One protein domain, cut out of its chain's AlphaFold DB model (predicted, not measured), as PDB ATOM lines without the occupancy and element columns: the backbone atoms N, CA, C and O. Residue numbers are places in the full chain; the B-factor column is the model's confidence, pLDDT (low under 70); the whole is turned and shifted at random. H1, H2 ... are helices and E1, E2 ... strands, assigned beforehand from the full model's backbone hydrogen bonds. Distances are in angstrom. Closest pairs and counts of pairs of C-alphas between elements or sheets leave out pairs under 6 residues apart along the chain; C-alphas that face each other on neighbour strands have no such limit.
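Overview. This is residues 177 to 223 of the 227 residues of an uncharacterized protein of Pseudomonas sp. ALS1131 (UniProt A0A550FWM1). Two small strand hairpins, E1 with E2 and E3 with E4, are strung end to end in a thin rod, with their turns at its two far ends. The short helix H1 and the long link after it lie to one side of this rod. The printed part has 47 residues, with one named helix and four named strands in the order H1, E1, E2, E3, E4. The strands form two separate antiparallel sheets, E1 - E2 and E3 - E4; the class is mixed, helices and strands, with under half of the residues in named elements. The whole is loose, with a radius of gyration of the C-alphas of 13.6 A, and spans 46 by 21 by 11 A.

Arrangement. H1, residues 177 to 182, has every O i to N i+4 pair within hydrogen-bond range. E1, residues 194 to 197, and E2, residues 203 to 206, form a hairpin, antiparallel at 147 degrees between directions. The C-alphas of Tyr 195 and Arg 205 face each other at 4.5 A, and N 196 and O 204 are within hydrogen-bond range at 2.8 A. H1 and E2 are apart. E3, residues 210 to 213, and E4, residues 219 to 222, form a second hairpin, antiparallel at 154 degrees. Here N 212 and O 220 are within hydrogen-bond range at 2.8 A. E2 and E3 are apart, and H1 is apart from E3 and E4.

Along the chain. H1 begins at C-alpha 177 (-0.491, -43.373, 8.076) and is 8.7 A long from first to last C-alpha. E1 measures 10.2 A, E2 9.5 A, E3 9.6 A and E4 9.9 A. E4 ends at C-alpha 222 (-18.002, -28.671, 1.688).

Size, cuts and confidence. The C-alphas farthest apart, Asn 200 and Asp 216, are 45.8 A apart. The printed part has no cut. The link H1 to E1 is long, with 11 residues; the other links are tight. No printed residue is under 70 in pLDDT.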
ATOM      1  N   HIS A 177       0.385 -44.456   7.630       84.44
ATOM      2  CA  HIS A 177      -0.491 -43.373   8.076       84.44
ATOM      3  C   HIS A 177       0.027 -41.977   7.690       84.44
ATOM      4  O   HIS A 177      -0.792 -41.075   7.539       84.44
ATOM      5  N   ILE A 178       1.337 -41.803   7.463       84.44
ATOM      6  CA  ILE A 178       1.924 -40.531   7.007       84.44
ATOM      7  C   ILE A 178       1.343 -40.132   5.649       84.44
ATOM      8  O   ILE A 178       1.024 -38.967   5.432       84.44
ATOM      9  N   LEU A 179       1.139 -41.100   4.744       81.50
ATOM     10  CA  LEU A 179       0.497 -40.818   3.461       81.50
ATOM     11  C   LEU A 179      -0.923 -40.315   3.657       81.50
ATOM     12  O   LEU A 179      -1.307 -39.370   2.989       81.50
ATOM     13  N   LYS A 180      -1.691 -40.909   4.576       78.88
ATOM     14  CA  LYS A 180      -3.047 -40.437   4.869       78.88
ATOM     15  C   LYS A 180      -3.022 -39.006   5.417       78.88
ATOM     16  O   LYS A 180      -3.719 -38.153   4.880       78.88
ATOM     17  N   GLN A 181      -2.154 -38.745   6.394       84.19
ATOM     18  CA  GLN A 181      -1.968 -37.422   6.995       84.19
ATOM     19  C   GLN A 181      -1.550 -36.359   5.978       84.19
ATOM     20  O   GLN A 181      -1.935 -35.203   6.108       84.19
ATOM     21  N   ALA A 182      -0.812 -36.738   4.932       83.31
ATOM     22  CA  ALA A 182      -0.430 -35.799   3.886       83.31
ATOM     23  C   ALA A 182      -1.641 -35.175   3.167       83.31
ATOM     24  O   ALA A 182      -1.531 -34.047   2.695       83.31
ATOM     25  N   PHE A 183      -2.779 -35.878   3.099       83.62
ATOM     26  CA  PHE A 183      -4.025 -35.395   2.484       83.62
ATOM     27  C   PHE A 183      -5.029 -34.812   3.494       83.62
ATOM     28  O   PHE A 183      -6.064 -34.290   3.072       83.62
ATOM     29  N   ASP A 184      -4.758 -34.897   4.801       82.75
ATOM     30  CA  ASP A 184      -5.608 -34.303   5.840       82.75
ATOM     31  C   ASP A 184      -5.506 -32.759   5.808       82.75
ATOM     32  O   ASP A 184      -4.545 -32.215   5.257       82.75
ATOM     33  N   PRO A 185      -6.483 -32.012   6.365       80.81
ATOM     34  CA  PRO A 185      -6.417 -30.550   6.442       80.81
ATOM     35  C   PRO A 185      -5.097 -30.036   7.025       80.81
ATOM     36  O   PRO A 185      -4.679 -30.455   8.101       80.81
ATOM     37  N   GLY A 186      -4.447 -29.115   6.310       76.06
ATOM     38  CA  GLY A 186      -3.125 -28.586   6.672       76.06
ATOM     39  C   GLY A 186      -1.942 -29.449   6.218       76.06
ATOM     40  O   GLY A 186      -0.800 -29.015   6.336       76.06
ATOM     41  N   GLY A 187      -2.194 -30.640   5.665       78.38
ATOM     42  CA  GLY A 187      -1.182 -31.470   5.022       78.38
ATOM     43  C   GLY A 187      -0.765 -30.943   3.638       78.38
ATOM     44  O   GLY A 187      -1.525 -30.224   2.984       78.38
ATOM     45  N   PRO A 188       0.429 -31.318   3.144       76.69
ATOM     46  CA  PRO A 188       0.986 -30.812   1.883       76.69
ATOM     47  C   PRO A 188       0.209 -31.238   0.628       76.69
ATOM     48  O   PRO A 188       0.355 -30.625  -0.425       76.69
ATOM     49  N   LEU A 189      -0.601 -32.295   0.718       81.25
ATOM     50  CA  LEU A 189      -1.460 -32.792  -0.360       81.25
ATOM     51  C   LEU A 189      -2.943 -32.542  -0.059       81.25
ATOM     52  O   LEU A 189      -3.818 -33.121  -0.711       81.25
ATOM     53  N   TYR A 190      -3.247 -31.683   0.916       81.12
ATOM     54  CA  TYR A 190      -4.615 -31.269   1.175       81.12
ATOM     55  C   TYR A 190      -5.231 -30.646  -0.082       81.12
ATOM     56  O   TYR A 190      -4.612 -29.845  -0.780       81.12
ATOM     57  N   GLY A 191      -6.466 -31.034  -0.396       77.56
ATOM     58  CA  GLY A 191      -7.147 -30.553  -1.597       77.56
ATOM     59  C   GLY A 191      -6.775 -31.298  -2.887       77.56
ATOM     60  O   GLY A 191      -7.365 -31.027  -3.933       77.56
ATOM     61  N   VAL A 192      -5.860 -32.272  -2.838       83.38
ATOM     62  CA  VAL A 192      -5.545 -33.142  -3.980       83.38
ATOM     63  C   VAL A 192      -6.509 -34.340  -4.005       83.38
ATOM     64  O   VAL A 192      -6.734 -34.967  -2.969       83.38
ATOM     65  N   PRO A 193      -7.097 -34.705  -5.163       83.81
ATOM     66  CA  PRO A 193      -7.923 -35.905  -5.264       83.81
ATOM     67  C   PRO A 193      -7.133 -37.172  -4.926       83.81
ATOM     68  O   PRO A 193      -6.061 -37.401  -5.484       83.81
ATOM     69  N   SER A 194      -7.701 -38.028  -4.079       82.88
ATOM     70  CA  SER A 194      -7.154 -39.359  -3.800       82.88
ATOM     71  C   SER A 194      -7.996 -40.443  -4.473       82.88
ATOM     72  O   SER A 194      -9.105 -40.187  -4.949       82.88
ATOM     73  N   TYR A 195      -7.467 -41.662  -4.555       85.06
ATOM     74  CA  TYR A 195      -8.173 -42.798  -5.141       85.06
ATOM     75  C   TYR A 195      -8.090 -44.004  -4.212       85.06
ATOM     76  O   TYR A 195      -7.012 -44.344  -3.729       85.06
ATOM     77  N   THR A 196      -9.223 -44.669  -4.002       85.00
ATOM     78  CA  THR A 196      -9.315 -45.893  -3.202       85.00
ATOM     79  C   THR A 196      -9.692 -47.058  -4.100       85.00
ATOM     80  O   THR A 196     -10.752 -47.041  -4.734       85.00
ATOM     81  N   MET A 197      -8.843 -48.084  -4.130       88.19
ATOM     82  CA  MET A 197      -9.149 -49.337  -4.812       88.19
ATOM     83  C   MET A 197     -10.246 -50.084  -4.048       88.19
ATOM     84  O   MET A 197     -10.131 -50.329  -2.849       88.19
ATOM     85  N   GLN A 198     -11.328 -50.411  -4.743       91.75
ATOM     86  CA  GLN A 198     -12.447 -51.196  -4.238       91.75
ATOM     87  C   GLN A 198     -12.108 -52.698  -4.275       91.75
ATOM     88  O   GLN A 198     -11.226 -53.103  -5.036       91.75
ATOM     89  N   PRO A 199     -12.830 -53.560  -3.532       92.06
ATOM     90  CA  PRO A 199     -12.584 -55.009  -3.523       92.06
ATOM     91  C   PRO A 199     -12.642 -55.683  -4.903       92.06
ATOM     92  O   PRO A 199     -11.994 -56.698  -5.124       92.06
ATOM     93  N   ASN A 200     -13.391 -55.111  -5.849       91.38
ATOM     94  CA  ASN A 200     -13.497 -55.590  -7.232       91.38
ATOM     95  C   ASN A 200     -12.374 -55.074  -8.160       91.38
ATOM     96  O   ASN A 200     -12.461 -55.246  -9.373       91.38
ATOM     97  N   GLY A 201     -11.360 -54.389  -7.618       87.38
ATOM     98  CA  GLY A 201     -10.241 -53.817  -8.372       87.38
ATOM     99  C   GLY A 201     -10.534 -52.479  -9.061       87.38
ATOM    100  O   GLY A 201      -9.627 -51.888  -9.643       87.38
ATOM    101  N   SER A 202     -11.766 -51.962  -8.993       89.44
ATOM    102  CA  SER A 202     -12.091 -50.628  -9.520       89.44
ATOM    103  C   SER A 202     -11.525 -49.516  -8.631       89.44
ATOM    104  O   SER A 202     -11.387 -49.679  -7.420       89.44
ATOM    105  N   MET A 203     -11.196 -48.366  -9.219       89.75
ATOM    106  CA  MET A 203     -10.681 -47.205  -8.487       89.75
ATOM    107  C   MET A 203     -11.800 -46.194  -8.248       89.75
ATOM    108  O   MET A 203     -12.319 -45.608  -9.196       89.75
ATOM    109  N   LYS A 204     -12.149 -45.945  -6.982       86.94
ATOM    110  CA  LYS A 204     -13.067 -44.867  -6.601       86.94
ATOM    111  C   LYS A 204     -12.270 -43.595  -6.349       86.94
ATOM    112  O   LYS A 204     -11.372 -43.591  -5.511       86.94
ATOM    113  N   ARG A 205     -12.604 -42.513  -7.048       86.00
ATOM    114  CA  ARG A 205     -12.014 -41.193  -6.797       86.00
ATOM    115  C   ARG A 205     -12.661 -40.562  -5.563       86.00
ATOM    116  O   ARG A 205     -13.877 -40.393  -5.522       86.00
ATOM    117  N   ASN A 206     -11.849 -40.147  -4.602       81.19
ATOM    118  CA  ASN A 206     -12.272 -39.322  -3.480       81.19
ATOM    119  C   ASN A 206     -11.990 -37.865  -3.851       81.19
ATOM    120  O   ASN A 206     -10.837 -37.457  -4.025       81.19
ATOM    121  N   ALA A 207     -13.053 -37.092  -4.059       77.75
ATOM    122  CA  ALA A 207     -12.913 -35.680  -4.367       77.75
ATOM    123  C   ALA A 207     -12.452 -34.917  -3.112       77.75
ATOM    124  O   ALA A 207     -12.938 -35.207  -2.019       77.75
ATOM    125  N   PRO A 208     -11.545 -33.939  -3.258       73.56
ATOM    126  CA  PRO A 208     -11.161 -33.086  -2.145       73.56
ATOM    127  C   PRO A 208     -12.360 -32.266  -1.661       73.56
ATOM    128  O   PRO A 208     -13.229 -31.885  -2.458       73.56
ATOM    129  N   ALA A 209     -12.388 -31.973  -0.362       73.19
ATOM    130  CA  ALA A 209     -13.350 -31.034   0.193       73.19
ATOM    131  C   ALA A 209     -13.103 -29.632  -0.388       73.19
ATOM    132  O   ALA A 209     -11.959 -29.199  -0.537       73.19
ATOM    133  N   LEU A 210     -14.175 -28.929  -0.754       72.88
ATOM    134  CA  LEU A 210     -14.096 -27.550  -1.230       72.88
ATOM    135  C   LEU A 210     -14.135 -26.603  -0.043       72.88
ATOM    136  O   LEU A 210     -15.088 -26.617   0.733       72.88
ATOM    137  N   VAL A 211     -13.142 -25.730   0.047       73.19
ATOM    138  CA  VAL A 211     -13.172 -24.608   0.977       73.19
ATOM    139  C   VAL A 211     -13.867 -23.442   0.280       73.19
ATOM    140  O   VAL A 211     -13.377 -22.917  -0.717       73.19
ATOM    141  N   VAL A 212     -15.052 -23.073   0.764       78.75
ATOM    142  CA  VAL A 212     -15.840 -21.959   0.229       78.75
ATOM    143  C   VAL A 212     -15.703 -20.779   1.177       78.75
ATOM    144  O   VAL A 212     -16.078 -20.872   2.346       78.75
ATOM    145  N   HIS A 213     -15.186 -19.671   0.656       79.94
ATOM    146  CA  HIS A 213     -15.113 -18.400   1.364       79.94
ATOM    147  C   HIS A 213     -16.400 -17.608   1.121       79.94
ATOM    148  O   HIS A 213     -16.818 -17.438  -0.028       79.94
ATOM    149  N   SER A 214     -17.045 -17.148   2.188       80.88
ATOM    150  CA  SER A 214     -18.187 -16.242   2.110       80.88
ATOM    151  C   SER A 214     -17.729 -14.779   2.111       80.88
ATOM    152  O   SER A 214     -16.611 -14.440   2.498       80.88
ATOM    153  N   ARG A 215     -18.597 -13.891   1.615       79.06
ATOM    154  CA  ARG A 215     -18.295 -12.461   1.414       79.06
ATOM    155  C   ARG A 215     -18.020 -11.704   2.722       79.06
ATOM    156  O   ARG A 215     -17.369 -10.669   2.699       79.06
ATOM    157  N   ASP A 216     -18.522 -12.220   3.832       83.88
ATOM    158  CA  ASP A 216     -18.335 -11.735   5.204       83.88
ATOM    159  C   ASP A 216     -17.028 -12.230   5.857       83.88
ATOM    160  O   ASP A 216     -16.772 -11.928   7.019       83.88
ATOM    161  N   GLY A 217     -16.191 -12.977   5.126       72.56
ATOM    162  CA  GLY A 217     -14.935 -13.534   5.635       72.56
ATOM    163  C   GLY A 217     -15.081 -14.897   6.317       72.56
ATOM    164  O   GLY A 217     -14.083 -15.460   6.763       72.56
ATOM    165  N   GLY A 218     -16.293 -15.458   6.369       76.12
ATOM    166  CA  GLY A 218     -16.514 -16.823   6.835       76.12
ATOM    167  C   GLY A 218     -15.895 -17.871   5.902       76.12
ATOM    168  O   GLY A 218     -15.754 -17.678   4.692       76.12
ATOM    169  N   GLN A 219     -15.530 -19.019   6.467       79.94
ATOM    170  CA  GLN A 219     -15.019 -20.168   5.721       79.94
ATOM    171  C   GLN A 219     -15.882 -21.389   6.037       79.94
ATOM    172  O   GLN A 219     -16.134 -21.689   7.203       79.94
ATOM    173  N   ARG A 220     -16.334 -22.110   5.004       79.94
ATOM    174  CA  ARG A 220     -17.018 -23.403   5.168       79.94
ATOM    175  C   ARG A 220     -16.360 -24.482   4.320       79.94
ATOM    176  O   ARG A 220     -16.016 -24.245   3.163       79.94
ATOM    177  N   ILE A 221     -16.230 -25.675   4.886       75.19
ATOM    178  CA  ILE A 221     -15.716 -26.859   4.195       75.19
ATOM    179  C   ILE A 221     -16.916 -27.653   3.670       75.19
ATOM    180  O   ILE A 221     -17.814 -28.004   4.430       75.19
ATOM    181  N   VAL A 222     -16.948 -27.909   2.364       77.44
ATOM    182  CA  VAL A 222     -18.002 -28.671   1.688       77.44
ATOM    183  C   VAL A 222     -17.413 -29.987   1.197       77.44
ATOM    184  O   VAL A 222     -16.615 -30.010   0.256       77.44
ATOM    185  N   GLU A 223     -17.815 -31.092   1.817       74.19
ATOM    186  CA  GLU A 223     -17.471 -32.425   1.327       74.19
ATOM    187  C   GLU A 223     -18.187 -32.712   0.004       74.19
ATOM    188  O   GLU A 223     -19.365 -32.398  -0.178       74.19
TER     189      GLU A 223